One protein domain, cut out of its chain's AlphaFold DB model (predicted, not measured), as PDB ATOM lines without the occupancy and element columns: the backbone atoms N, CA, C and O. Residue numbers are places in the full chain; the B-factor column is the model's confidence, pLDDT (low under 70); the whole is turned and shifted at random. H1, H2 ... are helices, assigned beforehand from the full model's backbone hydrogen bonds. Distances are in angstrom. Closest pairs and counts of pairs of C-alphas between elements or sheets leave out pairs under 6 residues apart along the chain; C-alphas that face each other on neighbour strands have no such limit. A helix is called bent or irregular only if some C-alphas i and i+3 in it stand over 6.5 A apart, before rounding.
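What this domain is: This is residues 197 to 365 of the 472 residues of an uncharacterized protein of Oscillatoriales cyanobacterium SpSt-402 (UniProt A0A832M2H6). This is an elongated pile of crossed helices built round the short helix H4 in its middle, with H6 and H11 packed across H4 and with H9 running lengthwise and packing on both H6 and H11. One end is made by the hairpin of H1 and H2, with the last helix, H12, on H1; toward the other end H7 folds back on H6, and the small H8 makes the far tip. The printed part has 169 residues with twelve named helices, H1 to H12 in order along the chain, and no named strand: the class is all helix. It is compact, with a radius of gyration of the C-alphas of 15.7 A, and spans 54 by 31 by 28 A.

How they stand to each other: Start at H1, residues 197 to 214; it and H2, residues 217 to 228, form a helical hairpin, running opposite ways at a shallow tilt of 23 degrees, with the C-alphas of Ala 212 and Asn 220 closest at 6.0 A. H3, residues 235 to 240, is close to H2 but not clearly touching. Look next at H4, residues 243 to 252: residues 219 to 223 of H2 touch it, closest at C-alphas 219 and 245, 5.5 A. H5, residues 257 to 262, only just touches H3, with 3 pairs of C-alphas within 8 A, the closest being Val 235 and Ala 259 at 5.8 A. H6, residues 264 to 278, touches H4 about perpendicular, at 77 degrees, with C-alphas 243 and 270 closest at 4.2 A. H7, residues 283 to 295, makes a second helical hairpin with H6, opposite ways at a steep tilt of 41 degrees, closest at C-alphas 273 and 290, 4.8 A. H8, residues 303 to 306, is near H7 and touches no helix. H9, residues 309 to 325, touches H6, closest at C-alphas 272 and 316, 6.5 A; its residues 309 to 316 touch H7, and its residues 324 to 325 touch H5. H10, residues 333 to 336, only just touches H9, with 3 pairs of C-alphas within 8 A. H11, residues 338 to 356, and H9 are the hubs, touching five helices each. H11 touches H4 with residues 347 to 355, closest at C-alphas 252 and 351, 3.9 A, and H9 with residues 339 to 344, closest at C-alphas 315 and 340, 4.7 A. H12, residues 362 to 365, touches H1, closest at C-alphas 203 and 362, 6.2 A, and is apart from H11. In H2, H4, H5, H6 and H9 every O i to N i+4 pair is within hydrogen-bond range; the counts are 12 of 14 in H1, 1 of 2 in H3, 7 of 9 in H7 and 13 of 15 in H11, while H8, H10 and H12 are too short for such a pair.

Where its parts are: Find C-alpha 197 at (-5.044, -2.440, -14.778); from there H1 runs 26.4 A to C-alpha 214. H6 measures 22.0 A, H7 19.8 A, H9 24.1 A and H11 17.6 A. H9 begins at C-alpha 309, (-5.938, 35.842, 10.725), and H12 ends at C-alpha 365, (-9.867, 0.448, -5.950). H1, H7 and H11 are irregular: C-alphas 210 and 213 are 7.1 A apart, 284 and 287 are 7.7 A, and 347 and 350 are 9.0 A. H11 has a kink of 102 degrees near residue 350.

The domain as a whole: The two C-alphas farthest apart, those of Arg 198 and Ala 303, are 53.7 A from each other. The printed part has no cut, and no link is long. Its mean pLDDT is 77.8, and 42 residues are under 70, among them 197 to 212 and 353 to 365.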
ATOM      1  N   GLU A 197      -5.845  -3.536 -14.228       45.53
ATOM      2  CA  GLU A 197      -5.044  -2.440 -14.778       45.53
ATOM      3  C   GLU A 197      -5.883  -1.533 -15.690       45.53
ATOM      4  O   GLU A 197      -5.793  -0.311 -15.598       45.53
ATOM      5  N   ARG A 198      -6.786  -2.097 -16.499       43.38
ATOM      6  CA  ARG A 198      -7.702  -1.312 -17.348       43.38
ATOM      7  C   ARG A 198      -8.707  -0.497 -16.535       43.38
ATOM      8  O   ARG A 198      -8.917   0.682 -16.824       43.38
ATOM      9  N   ALA A 199      -9.290  -1.090 -15.495       43.69
ATOM     10  CA  ALA A 199     -10.152  -0.377 -14.557       43.69
ATOM     11  C   ALA A 199      -9.381   0.751 -13.854       43.69
ATOM     12  O   ALA A 199      -9.860   1.883 -13.794       43.69
ATOM     13  N   ARG A 200      -8.144   0.479 -13.421       50.19
ATOM     14  CA  ARG A 200      -7.248   1.474 -12.824       50.19
ATOM     15  C   ARG A 200      -6.967   2.635 -13.777       50.19
ATOM     16  O   ARG A 200      -7.098   3.785 -13.371       50.19
ATOM     17  N   GLN A 201      -6.636   2.372 -15.039       47.84
ATOM     18  CA  GLN A 201      -6.389   3.424 -16.032       47.84
ATOM     19  C   GLN A 201      -7.639   4.267 -16.325       47.84
ATOM     20  O   GLN A 201      -7.540   5.492 -16.414       47.84
ATOM     21  N   GLY A 202      -8.823   3.650 -16.390       44.00
ATOM     22  CA  GLY A 202     -10.095   4.376 -16.505       44.00
ATOM     23  C   GLY A 202     -10.361   5.283 -15.299       44.00
ATOM     24  O   GLY A 202     -10.704   6.456 -15.450       44.00
ATOM     25  N   THR A 203     -10.115   4.766 -14.099       49.88
ATOM     26  CA  THR A 203     -10.213   5.489 -12.829       49.88
ATOM     27  C   THR A 203      -9.247   6.687 -12.784       49.88
ATOM     28  O   THR A 203      -9.652   7.797 -12.429       49.88
ATOM     29  N   ILE A 204      -7.999   6.517 -13.234       51.34
ATOM     30  CA  ILE A 204      -6.998   7.594 -13.356       51.34
ATOM     31  C   ILE A 204      -7.484   8.694 -14.309       51.34
ATOM     32  O   ILE A 204      -7.465   9.869 -13.942       51.34
ATOM     33  N   ALA A 205      -7.977   8.322 -15.492       50.16
ATOM     34  CA  ALA A 205      -8.443   9.272 -16.500       50.16
ATOM     35  C   ALA A 205      -9.629  10.119 -16.005       50.16
ATOM     36  O   ALA A 205      -9.648  11.341 -16.177       50.16
ATOM     37  N   VAL A 206     -10.597   9.497 -15.321       51.19
ATOM     38  CA  VAL A 206     -11.740  10.207 -14.719       51.19
ATOM     39  C   VAL A 206     -11.280  11.161 -13.616       51.19
ATOM     40  O   VAL A 206     -11.761  12.293 -13.540       51.19
ATOM     41  N   THR A 207     -10.319  10.737 -12.792       53.66
ATOM     42  CA  THR A 207      -9.743  11.567 -11.722       53.66
ATOM     43  C   THR A 207      -9.069  12.814 -12.281       53.66
ATOM     44  O   THR A 207      -9.329  13.927 -11.824       53.66
ATOM     45  N   GLN A 208      -8.229  12.634 -13.303       58.44
ATOM     46  CA  GLN A 208      -7.524  13.722 -13.978       58.44
ATOM     47  C   GLN A 208      -8.511  14.712 -14.586       58.44
ATOM     48  O   GLN A 208      -8.383  15.918 -14.393       58.44
ATOM     49  N   GLN A 209      -9.539  14.212 -15.273       55.50
ATOM     50  CA  GLN A 209     -10.551  15.065 -15.885       55.50
ATOM     51  C   GLN A 209     -11.363  15.845 -14.840       55.50
ATOM     52  O   GLN A 209     -11.687  17.012 -15.060       55.50
ATOM     53  N   ALA A 210     -11.680  15.227 -13.699       54.50
ATOM     54  CA  ALA A 210     -12.451  15.860 -12.634       54.50
ATOM     55  C   ALA A 210     -11.664  16.949 -11.888       54.50
ATOM     56  O   ALA A 210     -12.258  17.945 -11.468       54.50
ATOM     57  N   LEU A 211     -10.348  16.775 -11.720       67.94
ATOM     58  CA  LEU A 211      -9.493  17.711 -10.981       67.94
ATOM     59  C   LEU A 211      -8.836  18.784 -11.860       67.94
ATOM     60  O   LEU A 211      -8.522  19.858 -11.347       67.94
ATOM     61  N   ALA A 212      -8.708  18.551 -13.172       68.75
ATOM     62  CA  ALA A 212      -8.111  19.488 -14.128       68.75
ATOM     63  C   ALA A 212      -8.635  20.938 -14.049       68.75
ATOM     64  O   ALA A 212      -7.816  21.848 -14.148       68.75
ATOM     65  N   PRO A 213      -9.936  21.225 -13.821       75.81
ATOM     66  CA  PRO A 213     -10.412  22.610 -13.736       75.81
ATOM     67  C   PRO A 213      -9.858  23.397 -12.538       75.81
ATOM     68  O   PRO A 213      -9.953  24.623 -12.519       75.81
ATOM     69  N   CYS A 214      -9.320  22.710 -11.528       79.81
ATOM     70  CA  CYS A 214      -8.785  23.322 -10.314       79.81
ATOM     71  C   CYS A 214      -7.260  23.248 -10.207       79.81
ATOM     72  O   CYS A 214      -6.714  23.736  -9.218       79.81
ATOM     73  N   LEU A 215      -6.589  22.644 -11.186       84.31
ATOM     74  CA  LEU A 215      -5.147  22.437 -11.198       84.31
ATOM     75  C   LEU A 215      -4.544  23.087 -12.443       84.31
ATOM     76  O   LEU A 215      -5.133  23.060 -13.522       84.31
ATOM     77  N   SER A 216      -3.348  23.657 -12.317       88.06
ATOM     78  CA  SER A 216      -2.565  24.030 -13.498       88.06
ATOM     79  C   SER A 216      -2.095  22.778 -14.264       88.06
ATOM     80  O   SER A 216      -2.078  21.683 -13.695       88.06
ATOM     81  N   PRO A 217      -1.663  22.902 -15.534       81.69
ATOM     82  CA  PRO A 217      -1.169  21.758 -16.306       81.69
ATOM     83  C   PRO A 217      -0.060  20.971 -15.592       81.69
ATOM     84  O   PRO A 217      -0.126  19.748 -15.530       81.69
ATOM     85  N   ALA A 218       0.894  21.672 -14.967       85.62
ATOM     86  CA  ALA A 218       1.984  21.052 -14.212       85.62
ATOM     87  C   ALA A 218       1.489  20.309 -12.958       85.62
ATOM     88  O   ALA A 218       1.979  19.235 -12.625       85.62
ATOM     89  N   GLU A 219       0.490  20.848 -12.261       87.12
ATOM     90  CA  GLU A 219      -0.090  20.213 -11.070       87.12
ATOM     91  C   GLU A 219      -0.956  19.004 -11.429       87.12
ATOM     92  O   GLU A 219      -0.974  18.004 -10.711       87.12
ATOM     93  N   ASN A 220      -1.640  19.065 -12.570       77.31
ATOM     94  CA  ASN A 220      -2.387  17.935 -13.104       77.31
ATOM     95  C   ASN A 220      -1.447  16.803 -13.561       77.31
ATOM     96  O   ASN A 220      -1.762  15.620 -13.419       77.31
ATOM     97  N   GLU A 221      -0.259  17.146 -14.056       82.06
ATOM     98  CA  GLU A 221       0.784  16.178 -14.395       82.06
ATOM     99  C   GLU A 221       1.396  15.521 -13.147       82.06
ATOM    100  O   GLU A 221       1.553  14.301 -13.112       82.06
ATOM    101  N   GLN A 222       1.628  16.278 -12.069       83.94
ATOM    102  CA  GLN A 222       2.031  15.713 -10.771       83.94
ATOM    103  C   GLN A 222       1.005  14.696 -10.246       83.94
ATOM    104  O   GLN A 222       1.366  13.606  -9.796       83.94
ATOM    105  N   LEU A 223      -0.287  15.020 -10.349       77.12
ATOM    106  CA  LEU A 223      -1.371  14.115  -9.969       77.12
ATOM    107  C   LEU A 223      -1.416  12.870 -10.871       77.12
ATOM    108  O   LEU A 223      -1.620  11.751 -10.401       77.12
ATOM    109  N   THR A 224      -1.173  13.050 -12.167       70.38
ATOM    110  CA  THR A 224      -1.066  11.958 -13.140       70.38
ATOM    111  C   THR A 224       0.041  10.985 -12.759       70.38
ATOM    112  O   THR A 224      -0.191   9.777 -12.732       70.38
ATOM    113  N   GLN A 225       1.222  11.493 -12.414       74.44
ATOM    114  CA  GLN A 225       2.358  10.675 -11.989       74.44
ATOM    115  C   GLN A 225       2.067   9.929 -10.680       74.44
ATOM    116  O   GLN A 225       2.345   8.734 -10.587       74.44
ATOM    117  N   LEU A 226       1.432  10.586  -9.703       72.44
ATOM    118  CA  LEU A 226       1.012   9.956  -8.446       72.44
ATOM    119  C   LEU A 226       0.095   8.743  -8.684       72.44
ATOM    120  O   LEU A 226       0.305   7.670  -8.111       72.44
ATOM    121  N   LEU A 227      -0.923   8.917  -9.531       65.44
ATOM    122  CA  LEU A 227      -1.966   7.918  -9.753       65.44
ATOM    123  C   LEU A 227      -1.507   6.791 -10.696       65.44
ATOM    124  O   LEU A 227      -1.731   5.613 -10.416       65.44
ATOM    125  N   SER A 228      -0.807   7.133 -11.781       59.31
ATOM    126  CA  SER A 228      -0.257   6.166 -12.746       59.31
ATOM    127  C   SER A 228       0.827   5.273 -12.147       59.31
ATOM    128  O   SER A 228       0.860   4.085 -12.467       59.31
ATOM    129  N   ALA A 229       1.632   5.786 -11.215       58.91
ATOM    130  CA  ALA A 229       2.648   5.005 -10.514       58.91
ATOM    131  C   ALA A 229       2.103   4.205  -9.313       58.91
ATOM    132  O   ALA A 229       2.870   3.505  -8.657       58.91
ATOM    133  N   ASN A 230       0.801   4.307  -9.007       59.47
ATOM    134  CA  ASN A 230       0.174   3.719  -7.817       59.47
ATOM    135  C   ASN A 230       0.849   4.142  -6.494       59.47
ATOM    136  O   ASN A 230       0.926   3.374  -5.539       59.47
ATOM    137  N   LYS A 231       1.347   5.381  -6.427       64.06
ATOM    138  CA  LYS A 231       2.118   5.902  -5.284       64.06
ATOM    139  C   LYS A 231       1.292   6.789  -4.356       64.06
ATOM    140  O   LYS A 231       1.841   7.560  -3.579       64.06
ATOM    141  N   ALA A 232      -0.032   6.668  -4.402       63.44
ATOM    142  CA  ALA A 232      -0.937   7.449  -3.561       63.44
ATOM    143  C   ALA A 232      -0.767   7.171  -2.053       63.44
ATOM    144  O   ALA A 232      -1.158   8.006  -1.246       63.44
ATOM    145  N   GLY A 233      -0.173   6.031  -1.675       62.47
ATOM    146  CA  GLY A 233       0.209   5.707  -0.294       62.47
ATOM    147  C   GLY A 233       1.658   6.054   0.082       62.47
ATOM    148  O   GLY A 233       2.030   5.901   1.242       62.47
ATOM    149  N   ASP A 234       2.482   6.507  -0.868       69.06
ATOM    150  CA  ASP A 234       3.901   6.808  -0.652       69.06
ATOM    151  C   ASP A 234       4.075   8.255  -0.171       69.06
ATOM    152  O   ASP A 234       3.946   9.212  -0.940       69.06
ATOM    153  N   VAL A 235       4.396   8.419   1.115       72.25
ATOM    154  CA  VAL A 235       4.604   9.729   1.753       72.25
ATOM    155  C   VAL A 235       5.717  10.529   1.068       72.25
ATOM    156  O   VAL A 235       5.603  11.749   0.948       72.25
ATOM    157  N   GLY A 236       6.762   9.869   0.559       71.06
ATOM    158  CA  GLY A 236       7.857  10.527  -0.152       71.06
ATOM    159  C   GLY A 236       7.373  11.190  -1.440       71.06
ATOM    160  O   GLY A 236       7.656  12.364  -1.681       71.06
ATOM    161  N   VAL A 237       6.559  10.489  -2.228       73.44
ATOM    162  CA  VAL A 237       5.978  11.052  -3.457       73.44
ATOM    163  C   VAL A 237       4.923  12.106  -3.153       73.44
ATOM    164  O   VAL A 237       4.946  13.177  -3.761       73.44
ATOM    165  N   LEU A 238       4.057  11.878  -2.168       74.50
ATOM    166  CA  LEU A 238       3.073  12.875  -1.742       74.50
ATOM    167  C   LEU A 238       3.734  14.178  -1.264       74.50
ATOM    168  O   LEU A 238       3.208  15.265  -1.506       74.50
ATOM    169  N   SER A 239       4.917  14.093  -0.645       81.94
ATOM    170  CA  SER A 239       5.663  15.267  -0.179       81.94
ATOM    171  C   SER A 239       6.208  16.155  -1.308       81.94
ATOM    172  O   SER A 239       6.448  17.350  -1.094       81.94
ATOM    173  N   SER A 240       6.348  15.594  -2.513       85.44
ATOM    174  CA  SER A 240       6.824  16.297  -3.709       85.44
ATOM    175  C   SER A 240       5.725  17.068  -4.452       85.44
ATOM    176  O   SER A 240       6.030  17.924  -5.281       85.44
ATOM    177  N   LEU A 241       4.452  16.806  -4.134       88.38
ATOM    178  CA  LEU A 241       3.318  17.462  -4.779       88.38
ATOM    179  C   LEU A 241       3.246  18.955  -4.433       88.38
ATOM    180  O   LEU A 241       3.604  19.387  -3.325       88.38
ATOM    181  N   SER A 242       2.717  19.747  -5.373       93.12
ATOM    182  CA  SER A 242       2.307  21.121  -5.088       93.12
ATOM    183  C   SER A 242       1.212  21.140  -4.020       93.12
ATOM    184  O   SER A 242       0.455  20.182  -3.846       93.12
ATOM    185  N   SER A 243       1.088  22.268  -3.320       93.50
ATOM    186  CA  SER A 243       0.047  22.446  -2.308       93.50
ATOM    187  C   SER A 243      -1.361  22.264  -2.882       93.50
ATOM    188  O   SER A 243      -2.187  21.621  -2.243       93.50
ATOM    189  N   SER A 244      -1.621  22.750  -4.101       92.19
ATOM    190  CA  SER A 244      -2.933  22.615  -4.741       92.19
ATOM    191  C   SER A 244      -3.220  21.169  -5.149       92.19
ATOM    192  O   SER A 244      -4.273  20.635  -4.804       92.19
ATOM    193  N   ALA A 245      -2.259  20.491  -5.791       90.94
ATOM    194  CA  ALA A 245      -2.392  19.081  -6.165       90.94
ATOM    195  C   ALA A 245      -2.640  18.195  -4.936       90.94
ATOM    196  O   ALA A 245      -3.549  17.364  -4.934       90.94
ATOM    197  N   LEU A 246      -1.882  18.423  -3.862       92.62
ATOM    198  CA  LEU A 246      -2.006  17.682  -2.616       92.62
ATOM    199  C   LEU A 246      -3.353  17.920  -1.917       92.62
ATOM    200  O   LEU A 246      -4.001  16.959  -1.506       92.62
ATOM    201  N   VAL A 247      -3.790  19.178  -1.786       93.75
ATOM    202  CA  VAL A 247      -5.062  19.518  -1.125       93.75
ATOM    203  C   VAL A 247      -6.246  18.968  -1.920       93.75
ATOM    204  O   VAL A 247      -7.133  18.347  -1.331       93.75
ATOM    205  N   GLN A 248      -6.245  19.115  -3.250       90.75
ATOM    206  CA  GLN A 248      -7.286  18.543  -4.108       90.75
ATOM    207  C   GLN A 248      -7.325  17.017  -3.985       90.75
ATOM    208  O   GLN A 248      -8.403  16.464  -3.786       90.75
ATOM    209  N   ALA A 249      -6.172  16.337  -4.024       85.56
ATOM    210  CA  ALA A 249      -6.095  14.882  -3.903       85.56
ATOM    211  C   ALA A 249      -6.563  14.364  -2.532       85.56
ATOM    212  O   ALA A 249      -7.332  13.402  -2.451       85.56
ATOM    213  N   ALA A 250      -6.142  15.022  -1.451       87.44
ATOM    214  CA  ALA A 250      -6.514  14.654  -0.088       87.44
ATOM    215  C   ALA A 250      -8.023  14.821   0.155       87.44
ATOM    216  O   ALA A 250      -8.673  13.939   0.725       87.44
ATOM    217  N   VAL A 251      -8.599  15.926  -0.332       87.69
ATOM    218  CA  VAL A 251     -10.036  16.210  -0.228       87.69
ATOM    219  C   VAL A 251     -10.855  15.285  -1.124       87.69
ATOM    220  O   VAL A 251     -11.884  14.772  -0.691       87.69
ATOM    221  N   ALA A 252     -10.372  14.992  -2.329       76.12
ATOM    222  CA  ALA A 252     -10.960  14.023  -3.252       76.12
ATOM    223  C   ALA A 252     -11.009  12.588  -2.689       76.12
ATOM    224  O   ALA A 252     -11.775  11.761  -3.182       76.12
ATOM    225  N   GLY A 253     -10.234  12.298  -1.638       73.38
ATOM    226  CA  GLY A 253     -10.121  10.963  -1.048       73.38
ATOM    227  C   GLY A 253      -9.190  10.040  -1.832       73.38
ATOM    228  O   GLY A 253      -9.297   8.830  -1.712       73.38
ATOM    229  N   LEU A 254      -8.289  10.600  -2.641       74.94
ATOM    230  CA  LEU A 254      -7.297   9.841  -3.409       74.94
ATOM    231  C   LEU A 254      -6.142   9.339  -2.546       74.94
ATOM    232  O   LEU A 254      -5.463   8.391  -2.912       74.94
ATOM    233  N   VAL A 255      -5.897  10.007  -1.420       77.00
ATOM    234  CA  VAL A 255      -4.786   9.702  -0.521       77.00
ATOM    235  C   VAL A 255      -5.315   8.887   0.665       77.00
ATOM    236  O   VAL A 255      -6.237   9.353   1.345       77.00
ATOM    237  N   PRO A 256      -4.754   7.698   0.953       69.62
ATOM    238  CA  PRO A 256      -5.139   6.896   2.108       69.62
ATOM    239  C   PRO A 256      -4.943   7.645   3.429       69.62
ATOM    240  O   PRO A 256      -3.998   8.423   3.593       69.62
ATOM    241  N   LYS A 257      -5.801   7.360   4.413       77.88
ATOM    242  CA  LYS A 257      -5.775   8.013   5.733       77.88
ATOM    243  C   LYS A 257      -4.415   7.877   6.429       77.88
ATOM    244  O   LYS A 257      -3.935   8.833   7.028       77.88
ATOM    245  N   GLN A 258      -3.779   6.713   6.316       74.50
ATOM    246  CA  GLN A 258      -2.467   6.428   6.902       74.50
ATOM    247  C   GLN A 258      -1.370   7.298   6.276       74.50
ATOM    248  O   GLN A 258      -0.542   7.859   6.990       74.50
ATOM    249  N   ALA A 259      -1.401   7.472   4.953       74.25
ATOM    250  CA  ALA A 259      -0.450   8.324   4.248       74.25
ATOM    251  C   ALA A 259      -0.667   9.807   4.588       74.25
ATOM    252  O   ALA A 259       0.298  10.529   4.818       74.25
ATOM    253  N   LEU A 260      -1.923  10.254   4.729       79.69
ATOM    254  CA  LEU A 260      -2.240  11.605   5.214       79.69
ATOM    255  C   LEU A 260      -1.745  11.854   6.642       79.69
ATOM    256  O   LEU A 260      -1.255  12.943   6.928       79.69
ATOM    257  N   ALA A 261      -1.836  10.859   7.527       81.00
ATOM    258  CA  ALA A 261      -1.281  10.957   8.874       81.00
ATOM    259  C   ALA A 261       0.256  11.076   8.847       81.00
ATOM    260  O   ALA A 261       0.820  11.895   9.570       81.00
ATOM    261  N   GLY A 262       0.925  10.325   7.963       75.75
ATOM    262  CA  GLY A 262       2.381  10.369   7.775       75.75
ATOM    263  C   GLY A 262       2.919  11.660   7.145       75.75
ATOM    264  O   GLY A 262       4.106  11.946   7.258       75.75
ATOM    265  N   MET A 263       2.063  12.469   6.515       84.00
ATOM    266  CA  MET A 263       2.448  13.733   5.870       84.00
ATOM    267  C   MET A 263       2.755  14.877   6.848       84.00
ATOM    268  O   MET A 263       3.444  15.826   6.469       84.00
ATOM    269  N   GLY A 264       2.224  14.822   8.076       83.62
ATOM    270  CA  GLY A 264       2.509  15.784   9.148       83.62
ATOM    271  C   GLY A 264       2.482  17.257   8.709       83.62
ATOM    272  O   GLY A 264       1.469  17.766   8.221       83.62
ATOM    273  N   GLU A 265       3.615  17.947   8.877       87.81
ATOM    274  CA  GLU A 265       3.776  19.374   8.558       87.81
ATOM    275  C   GLU A 265       3.588  19.707   7.075       87.81
ATOM    276  O   GLU A 265       3.083  20.777   6.749       87.81
ATOM    277  N   LYS A 266       3.883  18.791   6.147       90.38
ATOM    278  CA  LYS A 266       3.730  19.082   4.713       90.38
ATOM    279  C   LYS A 266       2.268  19.313   4.328       90.38
ATOM    280  O   LYS A 266       1.965  20.206   3.537       90.38
ATOM    281  N   LEU A 267       1.357  18.511   4.884       90.88
ATOM    282  CA  LEU A 267      -0.079  18.693   4.676       90.88
ATOM    283  C   LEU A 267      -0.566  19.982   5.356       90.88
ATOM    284  O   LEU A 267      -1.355  20.723   4.772       90.88
ATOM    285  N   ASN A 268      -0.043  20.288   6.545       93.56
ATOM    286  CA  ASN A 268      -0.331  21.528   7.273       93.56
ATOM    287  C   ASN A 268       0.076  22.774   6.464       93.56
ATOM    288  O   ASN A 268      -0.701  23.726   6.343       93.56
ATOM    289  N   ASP A 269       1.265  22.742   5.872       94.00
ATOM    290  CA  ASP A 269       1.801  23.794   5.012       94.00
ATOM    291  C   ASP A 269       0.986  23.948   3.736       94.00
ATOM    292  O   ASP A 269       0.667  25.064   3.332       94.00
ATOM    293  N   ALA A 270       0.589  22.839   3.116       94.94
ATOM    294  CA  ALA A 270      -0.217  22.884   1.907       94.94
ATOM    295  C   ALA A 270      -1.601  23.496   2.148       94.94
ATOM    296  O   ALA A 270      -2.021  24.359   1.380       94.94
ATOM    297  N   ILE A 271      -2.285  23.107   3.229       95.94
ATOM    298  CA  ILE A 271      -3.608  23.651   3.562       95.94
ATOM    299  C   ILE A 271      -3.503  25.150   3.871       95.94
ATOM    300  O   ILE A 271      -4.244  25.942   3.295       95.94
ATOM    301  N   SER A 272      -2.574  25.557   4.743       96.19
ATOM    302  CA  SER A 272      -2.406  26.974   5.107       96.19
ATOM    303  C   SER A 272      -2.003  27.845   3.912       96.19
ATOM    304  O   SER A 272      -2.517  28.954   3.762       96.19
ATOM    305  N   LEU A 273      -1.150  27.331   3.018       96.00
ATOM    306  CA  LEU A 273      -0.745  28.038   1.807       96.00
ATOM    307  C   LEU A 273      -1.885  28.176   0.794       96.00
ATOM    308  O   LEU A 273      -2.038  29.246   0.206       96.00
ATOM    309  N   GLU A 274      -2.698  27.138   0.582       95.75
ATOM    310  CA  GLU A 274      -3.845  27.241  -0.326       95.75
ATOM    311  C   GLU A 274      -4.936  28.159   0.237       95.75
ATOM    312  O   GLU A 274      -5.499  28.944  -0.525       95.75
ATOM    313  N   ILE A 275      -5.179  28.152   1.556       95.81
ATOM    314  CA  ILE A 275      -6.062  29.144   2.195       95.81
ATOM    315  C   ILE A 275      -5.528  30.550   1.917       95.81
ATOM    316  O   ILE A 275      -6.246  31.364   1.342       95.81
ATOM    317  N   ALA A 276      -4.254  30.812   2.226       94.69
ATOM    318  CA  ALA A 276      -3.647  32.123   2.026       94.69
ATOM    319  C   ALA A 276      -3.725  32.597   0.565       94.69
ATOM    320  O   ALA A 276      -4.143  33.723   0.317       94.69
ATOM    321  N   LYS A 277      -3.383  31.745  -0.414       92.31
ATOM    322  CA  LYS A 277      -3.440  32.078  -1.852       92.31
ATOM    323  C   LYS A 277      -4.851  32.392  -2.351       92.31
ATOM    324  O   LYS A 277      -4.995  33.118  -3.333       92.31
ATOM    325  N   LYS A 278      -5.883  31.801  -1.740       91.00
ATOM    326  CA  LYS A 278      -7.291  32.007  -2.112       91.00
ATOM    327  C   LYS A 278      -7.971  33.102  -1.280       91.00
ATOM    328  O   LYS A 278      -9.133  33.420  -1.547       91.00
ATOM    329  N   THR A 279      -7.263  33.700  -0.321       90.62
ATOM    330  CA  THR A 279      -7.711  34.893   0.402       90.62
ATOM    331  C   THR A 279      -7.616  36.123  -0.498       90.62
ATOM    332  O   THR A 279      -6.583  36.407  -1.110       90.62
ATOM    333  N   SER A 280      -8.712  36.872  -0.588       86.19
ATOM    334  CA  SER A 280      -8.781  38.106  -1.372       86.19
ATOM    335  C   SER A 280      -7.764  39.136  -0.873       86.19
ATOM    336  O   SER A 280      -7.602  39.313   0.328       86.19
ATOM    337  N   GLY A 281      -7.091  39.831  -1.793       83.19
ATOM    338  CA  GLY A 281      -6.143  40.900  -1.446       83.19
ATOM    339  C   GLY A 281      -4.769  40.427  -0.953       83.19
ATOM    340  O   GLY A 281      -3.913  41.260  -0.675       83.19
ATOM    341  N   VAL A 282      -4.506  39.114  -0.899       88.81
ATOM    342  CA  VAL A 282      -3.251  38.577  -0.342       88.81
ATOM    343  C   VAL A 282      -1.990  39.018  -1.104       88.81
ATOM    344  O   VAL A 282      -0.950  39.279  -0.494       88.81
ATOM    345  N   GLY A 283      -2.064  39.115  -2.437       88.19
ATOM    346  CA  GLY A 283      -0.946  39.500  -3.304       88.19
ATOM    347  C   GLY A 283       0.360  38.764  -2.968       88.19
ATOM    348  O   GLY A 283       0.398  37.540  -2.853       88.19
ATOM    349  N   LYS A 284       1.442  39.527  -2.775       89.38
ATOM    350  CA  LYS A 284       2.778  39.005  -2.428       89.38
ATOM    351  C   LYS A 284       2.897  38.437  -1.003       89.38
ATOM    352  O   LYS A 284       3.908  37.819  -0.688       89.38
ATOM    353  N   ASN A 285       1.890  38.624  -0.149       92.44
ATOM    354  CA  ASN A 285       1.942  38.246   1.267       92.44
ATOM    355  C   ASN A 285       1.488  36.801   1.524       92.44
ATOM    356  O   ASN A 285       1.320  36.423   2.677       92.44
ATOM    357  N   ALA A 286       1.284  35.980   0.487       92.75
ATOM    358  CA  ALA A 286       0.724  34.634   0.636       92.75
ATOM    359  C   ALA A 286       1.545  33.735   1.574       92.75
ATOM    360  O   ALA A 286       0.970  33.036   2.401       92.75
ATOM    361  N   ALA A 287       2.878  33.791   1.499       92.19
ATOM    362  CA  ALA A 287       3.749  33.027   2.393       92.19
ATOM    363  C   ALA A 287       3.663  33.522   3.849       92.19
ATOM    364  O   ALA A 287       3.538  32.719   4.773       92.19
ATOM    365  N   THR A 288       3.668  34.842   4.050       94.25
ATOM    366  CA  THR A 288       3.532  35.465   5.375       94.25
ATOM    367  C   THR A 288       2.168  35.161   5.993       94.25
ATOM    368  O   THR A 288       2.092  34.804   7.164       94.25
ATOM    369  N   LEU A 289       1.095  35.221   5.196       95.69
ATOM    370  CA  LEU A 289      -0.260  34.908   5.644       95.69
ATOM    371  C   LEU A 289      -0.403  33.417   5.960       95.69
ATOM    372  O   LEU A 289      -0.974  33.080   6.990       95.69
ATOM    373  N   ALA A 290       0.167  32.524   5.148       95.75
ATOM    374  CA  ALA A 290       0.189  31.093   5.446       95.75
ATOM    375  C   ALA A 290       0.894  30.803   6.782       95.75
ATOM    376  O   ALA A 290       0.399  30.021   7.593       95.75
ATOM    377  N   ASN A 291       2.015  31.479   7.055       95.25
ATOM    378  CA  ASN A 291       2.699  31.359   8.338       95.25
ATOM    379  C   ASN A 291       1.861  31.909   9.505       95.25
ATOM    380  O   ASN A 291       1.792  31.273  10.557       95.25
ATOM    381  N   ALA A 292       1.186  33.045   9.315       95.00
ATOM    382  CA  ALA A 292       0.279  33.614  10.311       95.00
ATOM    383  C   ALA A 292      -0.908  32.683  10.606       95.00
ATOM    384  O   ALA A 292      -1.253  32.493  11.768       95.00
ATOM    385  N   ILE A 293      -1.473  32.023   9.589       95.81
ATOM    386  CA  ILE A 293      -2.547  31.030   9.751       95.81
ATOM    387  C   ILE A 293      -2.092  29.867  10.651       95.81
ATOM    388  O   ILE A 293      -2.848  29.399  11.501       95.81
ATOM    389  N   LYS A 294      -0.840  29.416  10.514       92.94
ATOM    390  CA  LYS A 294      -0.296  28.326  11.340       92.94
ATOM    391  C   LYS A 294       0.070  28.762  12.758       92.94
ATOM    392  O   LYS A 294      -0.171  28.020  13.703       92.94
ATOM    393  N   THR A 295       0.695  29.931  12.899       91.81
ATOM    394  CA  THR A 295       1.408  30.327  14.131       91.81
ATOM    395  C   THR A 295       0.697  31.402  14.953       91.81
ATOM    396  O   THR A 295       1.077  31.640  16.092       91.81
ATOM    397  N   GLY A 296      -0.300  32.082  14.383       88.69
ATOM    398  CA  GLY A 296      -0.953  33.258  14.970       88.69
ATOM    399  C   GLY A 296      -0.130  34.544  14.855       88.69
ATOM    400  O   GLY A 296      -0.620  35.623  15.177       88.69
ATOM    401  N   ASN A 297       1.113  34.469  14.367       91.56
ATOM    402  CA  ASN A 297       1.970  35.637  14.230       91.56
ATOM    403  C   ASN A 297       1.650  36.409  12.941       91.56
ATOM    404  O   ASN A 297       2.065  36.017  11.851       91.56
ATOM    405  N   ALA A 298       0.946  37.532  13.084       91.62
ATOM    406  CA  ALA A 298       0.540  38.393  11.976       91.62
ATOM    407  C   ALA A 298       1.576  39.478  11.604       91.62
ATOM    408  O   ALA A 298       1.274  40.384  10.823       91.62
ATOM    409  N   ALA A 299       2.793  39.424  12.158       90.94
ATOM    410  CA  ALA A 299       3.831  40.408  11.871       90.94
ATOM    411  C   ALA A 299       4.166  40.469  10.369       90.94
ATOM    412  O   ALA A 299       4.344  39.449   9.703       90.94
ATOM    413  N   GLY A 300       4.271  41.690   9.835       85.19
ATOM    414  CA  GLY A 300       4.568  41.924   8.418       85.19
ATOM    415  C   GLY A 300       3.371  41.761   7.475       85.19
ATOM    416  O   GLY A 300       3.547  41.889   6.262       85.19
ATOM    417  N   LEU A 301       2.165  41.510   8.000       91.88
ATOM    418  CA  LEU A 301       0.927  41.562   7.226       91.88
ATOM    419  C   LEU A 301       0.310  42.970   7.238       91.88
ATOM    420  O   LEU A 301       0.393  43.677   8.243       91.88
ATOM    421  N   PRO A 302      -0.341  43.388   6.140       91.44
ATOM    422  CA  PRO A 302      -1.166  44.588   6.120       91.44
ATOM    423  C   PRO A 302      -2.412  44.416   7.009       91.44
ATOM    424  O   PRO A 302      -2.874  43.300   7.253       91.44
ATOM    425  N   ALA A 303      -2.942  45.531   7.521       90.62
ATOM    426  CA  ALA A 303      -3.965  45.545   8.574       90.62
ATOM    427  C   ALA A 303      -5.267  44.805   8.206       90.62
ATOM    428  O   ALA A 303      -5.901  44.196   9.065       90.62
ATOM    429  N   ASP A 304      -5.644  44.825   6.928       88.88
ATOM    430  CA  ASP A 304      -6.794  44.109   6.372       88.88
ATOM    431  C   ASP A 304      -6.624  42.582   6.394       88.88
ATOM    432  O   ASP A 304      -7.608  41.856   6.507       88.88
ATOM    433  N   LEU A 305      -5.388  42.084   6.306       90.50
ATOM    434  CA  LEU A 305      -5.084  40.660   6.448       90.50
ATOM    435  C   LEU A 305      -4.917  40.268   7.914       90.50
ATOM    436  O   LEU A 305      -5.353  39.182   8.288       90.50
ATOM    437  N   VAL A 306      -4.350  41.147   8.752       92.06
ATOM    438  CA  VAL A 306      -4.238  40.928  10.208       92.06
ATOM    439  C   VAL A 306      -5.615  40.659  10.821       92.06
ATOM    440  O   VAL A 306      -5.765  39.701  11.574       92.06
ATOM    441  N   SER A 307      -6.634  41.440  10.445       89.69
ATOM    442  CA  SER A 307      -8.004  41.274  10.954       89.69
ATOM    443  C   SER A 307      -8.682  39.965  10.526       89.69
ATOM    444  O   SER A 307      -9.674  39.567  11.132       89.69
ATOM    445  N   GLN A 308      -8.152  39.273   9.511       89.62
ATOM    446  CA  GLN A 308      -8.674  37.992   9.029       89.62
ATOM    447  C   GLN A 308      -7.962  36.780   9.644       89.62
ATOM    448  O   GLN A 308      -8.487  35.670   9.545       89.62
ATOM    449  N   VAL A 309      -6.788  36.960  10.271       92.50
ATOM    450  CA  VAL A 309      -5.938  35.842  10.725       92.50
ATOM    451  C   VAL A 309      -6.707  34.903  11.644       92.50
ATOM    452  O   VAL A 309      -6.772  33.717  11.342       92.50
ATOM    453  N   GLU A 310      -7.348  35.411  12.697       90.94
ATOM    454  CA  GLU A 310      -8.042  34.586  13.697       90.94
ATOM    455  C   GLU A 310      -9.105  33.661  13.072       90.94
ATOM    456  O   GLU A 310      -9.123  32.453  13.328       90.94
ATOM    457  N   GLN A 311      -9.934  34.193  12.165       90.56
ATOM    458  CA  GLN A 311     -10.935  33.392  11.455       90.56
ATOM    459  C   GLN A 311     -10.279  32.351  10.537       90.56
ATOM    460  O   GLN A 311     -10.709  31.198  10.507       90.56
ATOM    461  N   LEU A 312      -9.223  32.729   9.810       93.19
ATOM    462  CA  LEU A 312      -8.508  31.812   8.921       93.19
ATOM    463  C   LEU A 312      -7.775  30.704   9.699       93.19
ATOM    464  O   LEU A 312      -7.682  29.586   9.193       93.19
ATOM    465  N   GLN A 313      -7.309  30.962  10.929       94.44
ATOM    466  CA  GLN A 313      -6.755  29.927  11.816       94.44
ATOM    467  C   GLN A 313      -7.824  28.916  12.242       94.44
ATOM    468  O   GLN A 313      -7.589  27.706  12.207       94.44
ATOM    469  N   SER A 314      -9.008  29.408  12.617       91.62
ATOM    470  CA  SER A 314     -10.149  28.561  12.981       91.62
ATOM    471  C   SER A 314     -10.590  27.680  11.807       91.62
ATOM    472  O   SER A 314     -10.775  26.467  11.965       91.62
ATOM    473  N   ASP A 315     -10.668  28.262  10.605       91.25
ATOM    474  CA  ASP A 315     -10.984  27.534   9.376       91.25
ATOM    475  C   ASP A 315      -9.920  26.479   9.056       91.25
ATOM    476  O   ASP A 315     -10.251  25.323   8.784       91.25
ATOM    477  N   TYR A 316      -8.642  26.853   9.139       94.81
ATOM    478  CA  TYR A 316      -7.508  25.955   8.938       94.81
ATOM    479  C   TYR A 316      -7.567  24.735   9.866       94.81
ATOM    480  O   TYR A 316      -7.453  23.604   9.390       94.81
ATOM    481  N   ALA A 317      -7.795  24.935  11.168       92.31
ATOM    482  CA  ALA A 317      -7.852  23.846  12.142       92.31
ATOM    483  C   ALA A 317      -9.006  22.866  11.856       92.31
ATOM    484  O   ALA A 317      -8.828  21.642  11.906       92.31
ATOM    485  N   ALA A 318     -10.183  23.392  11.504       89.62
ATOM    486  CA  ALA A 318     -11.351  22.585  11.164       89.62
ATOM    487  C   ALA A 318     -11.158  21.810   9.847       89.62
ATOM    488  O   ALA A 318     -11.440  20.612   9.791       89.62
ATOM    489  N   ILE A 319     -10.623  22.458   8.806       92.69
ATOM    490  CA  ILE A 319     -10.332  21.830   7.508       92.69
ATOM    491  C   ILE A 319      -9.266  20.744   7.651       92.69
ATOM    492  O   ILE A 319      -9.446  19.638   7.141       92.69
ATOM    493  N   LYS A 320      -8.179  21.030   8.375       92.81
ATOM    494  CA  LYS A 320      -7.114  20.063   8.668       92.81
ATOM    495  C   LYS A 320      -7.678  18.804   9.317       92.81
ATOM    496  O   LYS A 320      -7.383  17.701   8.862       92.81
ATOM    497  N   THR A 321      -8.524  18.970  10.332       88.75
ATOM    498  CA  THR A 321      -9.164  17.848  11.033       88.75
ATOM    499  C   THR A 321     -10.063  17.046  10.091       88.75
ATOM    500  O   THR A 321      -9.952  15.823  10.028       88.75
ATOM    501  N   ALA A 322     -10.892  17.721   9.287       86.31
ATOM    502  CA  ALA A 322     -11.790  17.065   8.339       86.31
ATOM    503  C   ALA A 322     -11.035  16.262   7.259       86.31
ATOM    504  O   ALA A 322     -11.420  15.135   6.943       86.31
ATOM    505  N   ILE A 323      -9.935  16.802   6.721       88.06
ATOM    506  CA  ILE A 323      -9.082  16.106   5.742       88.06
ATOM    507  C   ILE A 323      -8.384  14.899   6.382       88.06
ATOM    508  O   ILE A 323      -8.417  13.807   5.808       88.06
ATOM    509  N   ALA A 324      -7.788  15.071   7.566       83.69
ATOM    510  CA  ALA A 324      -7.080  14.001   8.274       83.69
ATOM    511  C   ALA A 324      -8.014  12.843   8.658       83.69
ATOM    512  O   ALA A 324      -7.666  11.672   8.499       83.69
ATOM    513  N   ASN A 325      -9.234  13.157   9.095       80.56
ATOM    514  CA  ASN A 325     -10.234  12.149   9.433       80.56
ATOM    515  C   ASN A 325     -10.946  11.566   8.212       80.56
ATOM    516  O   ASN A 325     -11.648  10.567   8.356       80.56
ATOM    517  N   GLN A 326     -10.754  12.150   7.021       74.75
ATOM    518  CA  GLN A 326     -11.516  11.828   5.812       74.75
ATOM    519  C   GLN A 326     -13.038  12.059   5.993       74.75
ATOM    520  O   GLN A 326     -13.875  11.465   5.306       74.75
ATOM    521  N   GLU A 327     -13.407  12.992   6.870       78.50
ATOM    522  CA  GLU A 327     -14.779  13.378   7.216       78.50
ATOM    523  C   GLU A 327     -15.204  14.597   6.391       78.50
ATOM    524  O   GLU A 327     -15.316  15.714   6.885       78.50
ATOM    525  N   LEU A 328     -15.413  14.392   5.091       72.62
ATOM    526  CA  LEU A 328     -15.757  15.454   4.129       72.62
ATOM    527  C   LEU A 328     -17.059  15.148   3.366       72.62
ATOM    528  O   LEU A 328     -17.277  15.628   2.251       72.62
ATOM    529  N   SER A 329     -17.928  14.323   3.958       68.00
ATOM    530  CA  SER A 329     -19.305  14.166   3.487       68.00
ATOM    531  C   SER A 329     -20.081  15.471   3.692       68.00
ATOM    532  O   SER A 329     -19.700  16.304   4.513       68.00
ATOM    533  N   GLN A 330     -21.197  15.649   2.981       61.22
ATOM    534  CA  GLN A 330     -22.048  16.840   3.137       61.22
ATOM    535  C   GLN A 330     -22.584  17.031   4.570       61.22
ATOM    536  O   GLN A 330     -22.991  18.130   4.922       61.22
ATOM    537  N   GLN A 331     -22.562  15.981   5.395       61.97
ATOM    538  CA  GLN A 331     -22.980  16.005   6.801       61.97
ATOM    539  C   GLN A 331     -21.828  16.326   7.771       61.97
ATOM    540  O   GLN A 331     -22.032  16.344   8.982       61.97
ATOM    541  N   SER A 332     -20.609  16.545   7.266       68.25
ATOM    542  CA  SER A 332     -19.450  16.824   8.111       68.25
ATOM    543  C   SER A 332     -19.604  18.154   8.865       68.25
ATOM    544  O   SER A 332     -20.050  19.141   8.270       68.25
ATOM    545  N   PRO A 333     -19.156  18.236  10.136       70.56
ATOM    546  CA  PRO A 333     -19.179  19.469  10.926       70.56
ATOM    547  C   PRO A 333     -18.518  20.676  10.247       70.56
ATOM    548  O   PRO A 333     -18.877  21.815  10.543       70.56
ATOM    549  N   VAL A 334     -17.581  20.448   9.317       75.62
ATOM    550  CA  VAL A 334     -16.921  21.512   8.543       75.62
ATOM    551  C   VAL A 334     -17.906  22.294   7.661       75.62
ATOM    552  O   VAL A 334     -17.720  23.489   7.448       75.62
ATOM    553  N   PHE A 335     -18.987  21.652   7.201       72.00
ATOM    554  CA  PHE A 335     -20.022  22.283   6.378       72.00
ATOM    555  C   PHE A 335     -21.086  23.018   7.203       72.00
ATOM    556  O   PHE A 335     -21.760  23.895   6.668       72.00
ATOM    557  N   ASN A 336     -21.178  22.746   8.510       72.19
ATOM    558  CA  ASN A 336     -22.064  23.472   9.429       72.19
ATOM    559  C   ASN A 336     -21.517  24.864   9.800       72.19
ATOM    560  O   ASN A 336     -22.239  25.692  10.352       72.19
ATOM    561  N   ARG A 337     -20.242  25.140   9.495       76.19
ATOM    562  CA  ARG A 337     -19.589  26.440   9.697       76.19
ATOM    563  C   ARG A 337     -19.510  27.175   8.362       76.19
ATOM    564  O   ARG A 337     -18.665  26.850   7.534       76.19
ATOM    565  N   ALA A 338     -20.377  28.166   8.142       71.56
ATOM    566  CA  ALA A 338     -20.505  28.834   6.841       71.56
ATOM    567  C   ALA A 338     -19.172  29.403   6.303       71.56
ATOM    568  O   ALA A 338     -18.854  29.183   5.135       71.56
ATOM    569  N   GLY A 339     -18.372  30.064   7.152       77.25
ATOM    570  CA  GLY A 339     -17.045  30.579   6.779       77.25
ATOM    571  C   GLY A 339     -16.078  29.465   6.373       77.25
ATOM    572  O   GLY A 339     -15.579  29.450   5.249       77.25
ATOM    573  N   THR A 340     -15.923  28.454   7.227       83.12
ATOM    574  CA  THR A 340     -15.049  27.300   6.981       83.12
ATOM    575  C   THR A 340     -15.452  26.503   5.737       83.12
ATOM    576  O   THR A 340     -14.594  26.096   4.957       83.12
ATOM    577  N   SER A 341     -16.753  26.316   5.513       72.69
ATOM    578  CA  SER A 341     -17.312  25.670   4.321       72.69
ATOM    579  C   SER A 341     -16.929  26.420   3.044       72.69
ATOM    580  O   SER A 341     -16.439  25.820   2.086       72.69
ATOM    581  N   GLN A 342     -17.073  27.750   3.040       80.56
ATOM    582  CA  GLN A 342     -16.657  28.579   1.910       80.56
ATOM    583  C   GLN A 342     -15.147  28.505   1.677       80.56
ATOM    584  O   GLN A 342     -14.720  28.382   0.528       80.56
ATOM    585  N   THR A 343     -14.342  28.537   2.740       87.00
ATOM    586  CA  THR A 343     -12.884  28.389   2.659       87.00
ATOM    587  C   THR A 343     -12.504  27.034   2.056       87.00
ATOM    588  O   THR A 343     -11.737  26.982   1.094       87.00
ATOM    589  N   LEU A 344     -13.115  25.943   2.525       83.12
ATOM    590  CA  LEU A 344     -12.903  24.592   2.003       83.12
ATOM    591  C   LEU A 344     -13.287  24.476   0.517       83.12
ATOM    592  O   LEU A 344     -12.527  23.927  -0.282       83.12
ATOM    593  N   ILE A 345     -14.432  25.039   0.118       80.62
ATOM    594  CA  ILE A 345     -14.870  25.070  -1.285       80.62
ATOM    595  C   ILE A 345     -13.879  25.862  -2.147       80.62
ATOM    596  O   ILE A 345     -13.529  25.415  -3.238       80.62
ATOM    597  N   LYS A 346     -13.380  27.007  -1.667       86.62
ATOM    598  CA  LYS A 346     -12.415  27.831  -2.414       86.62
ATOM    599  C   LYS A 346     -11.100  27.102  -2.688       86.62
ATOM    600  O   LYS A 346     -10.569  27.227  -3.791       86.62
ATOM    601  N   ILE A 347     -10.582  26.349  -1.717       89.81
ATOM    602  CA  ILE A 347      -9.282  25.675  -1.854       89.81
ATOM    603  C   ILE A 347      -9.379  24.302  -2.535       89.81
ATOM    604  O   ILE A 347      -8.398  23.850  -3.116       89.81
ATOM    605  N   ALA A 348     -10.546  23.643  -2.494       86.88
ATOM    606  CA  ALA A 348     -10.678  22.240  -2.897       86.88
ATOM    607  C   ALA A 348     -11.966  21.894  -3.677       86.88
ATOM    608  O   ALA A 348     -12.443  20.761  -3.612       86.88
ATOM    609  N   SER A 349     -12.561  22.844  -4.412       80.44
ATOM    610  CA  SER A 349     -13.876  22.644  -5.060       80.44
ATOM    611  C   SER A 349     -13.971  21.415  -5.973       80.44
ATOM    612  O   SER A 349     -14.977  20.706  -5.911       80.44
ATOM    613  N   CYS A 350     -12.965  21.133  -6.807       75.81
ATOM    614  CA  CYS A 350     -12.988  19.964  -7.691       75.81
ATOM    615  C   CYS A 350     -12.887  18.654  -6.903       75.81
ATOM    616  O   CYS A 350     -13.682  17.745  -7.136       75.81
ATOM    617  N   GLY A 351     -11.987  18.578  -5.917       71.50
ATOM    618  CA  GLY A 351     -11.865  17.422  -5.032       71.50
ATOM    619  C   GLY A 351     -13.139  17.165  -4.230       71.50
ATOM    620  O   GLY A 351     -13.591  16.025  -4.139       71.50
ATOM    621  N   LEU A 352     -13.793  18.218  -3.734       70.62
ATOM    622  CA  LEU A 352     -15.094  18.109  -3.066       70.62
ATOM    623  C   LEU A 352     -16.182  17.603  -4.002       70.62
ATOM    624  O   LEU A 352     -16.908  16.687  -3.633       70.62
ATOM    625  N   LYS A 353     -16.296  18.169  -5.212       63.53
ATOM    626  CA  LYS A 353     -17.267  17.710  -6.214       63.53
ATOM    627  C   LYS A 353     -17.052  16.242  -6.560       63.53
ATOM    628  O   LYS A 353     -18.024  15.500  -6.644       63.53
ATOM    629  N   MET A 354     -15.800  15.815  -6.705       64.25
ATOM    630  CA  MET A 354     -15.463  14.417  -6.958       64.25
ATOM    631  C   MET A 354     -15.876  13.525  -5.778       64.25
ATOM    632  O   MET A 354     -16.545  12.508  -5.964       64.25
ATOM    633  N   ARG A 355     -15.560  13.943  -4.546       67.56
ATOM    634  CA  ARG A 355     -15.908  13.201  -3.329       67.56
ATOM    635  C   ARG A 355     -17.424  13.094  -3.123       67.56
ATOM    636  O   ARG A 355     -17.932  12.022  -2.802       67.56
ATOM    637  N   GLN A 356     -18.144  14.199  -3.303       60.19
ATOM    638  CA  GLN A 356     -19.586  14.312  -3.063       60.19
ATOM    639  C   GLN A 356     -20.427  13.761  -4.221       60.19
ATOM    640  O   GLN A 356     -21.519  13.253  -3.991       60.19
ATOM    641  N   GLY A 357     -19.913  13.802  -5.452       47.75
ATOM    642  CA  GLY A 357     -20.556  13.263  -6.653       47.75
ATOM    643  C   GLY A 357     -20.480  11.741  -6.785       47.75
ATOM    644  O   GLY A 357     -20.810  11.206  -7.837       47.75
ATOM    645  N   GLY A 358     -20.020  11.031  -5.750       43.06
ATOM    646  CA  GLY A 358     -19.933   9.573  -5.764       43.06
ATOM    647  C   GLY A 358     -18.767   9.010  -6.582       43.06
ATOM    648  O   GLY A 358     -18.630   7.793  -6.641       43.06
ATOM    649  N   ALA A 359     -17.865   9.846  -7.111       37.34
ATOM    650  CA  ALA A 359     -16.622   9.412  -7.760       37.34
ATOM    651  C   ALA A 359     -15.558   8.931  -6.743       37.34
ATOM    652  O   ALA A 359     -14.358   8.989  -6.986       37.34
ATOM    653  N   THR A 360     -15.994   8.404  -5.595       38.62
ATOM    654  CA  THR A 360     -15.155   7.770  -4.565       38.62
ATOM    655  C   THR A 360     -14.785   6.322  -4.914       38.62
ATOM    656  O   THR A 360     -14.518   5.516  -4.024       38.62
ATOM    657  N   GLU A 361     -14.744   5.960  -6.198       37.00
ATOM    658  CA  GLU A 361     -14.195   4.662  -6.615       37.00
ATOM    659  C   GLU A 361     -12.665   4.643  -6.598       37.00
ATOM    660  O   GLU A 361     -12.075   3.586  -6.385       37.00
ATOM    661  N   ILE A 362     -12.010   5.804  -6.687       36.66
ATOM    662  CA  ILE A 362     -10.543   5.872  -6.681       36.66
ATOM    663  C   ILE A 362      -9.982   5.561  -5.286       36.66
ATOM    664  O   ILE A 362      -8.980   4.863  -5.167       36.66
ATOM    665  N   SER A 363     -10.698   5.939  -4.217       35.31
ATOM    666  CA  SER A 363     -10.340   5.522  -2.854       35.31
ATOM    667  C   SER A 363     -10.685   4.061  -2.557       35.31
ATOM    668  O   SER A 363     -10.296   3.586  -1.499       35.31
ATOM    669  N   LYS A 364     -11.474   3.384  -3.408       35.88
ATOM    670  CA  LYS A 364     -11.981   2.018  -3.166       35.88
ATOM    671  C   LYS A 364     -11.268   0.959  -3.995       35.88
ATOM    672  O   LYS A 364     -11.180  -0.185  -3.565       35.88
ATOM    673  N   GLN A 365     -10.717   1.333  -5.148       35.78
ATOM    674  CA  GLN A 365      -9.867   0.448  -5.950       35.78
ATOM    675  C   GLN A 365      -8.394   0.459  -5.507       35.78
ATOM    676  O   GLN A 365      -7.667  -0.469  -5.842       35.78
TER     677      GLN A 365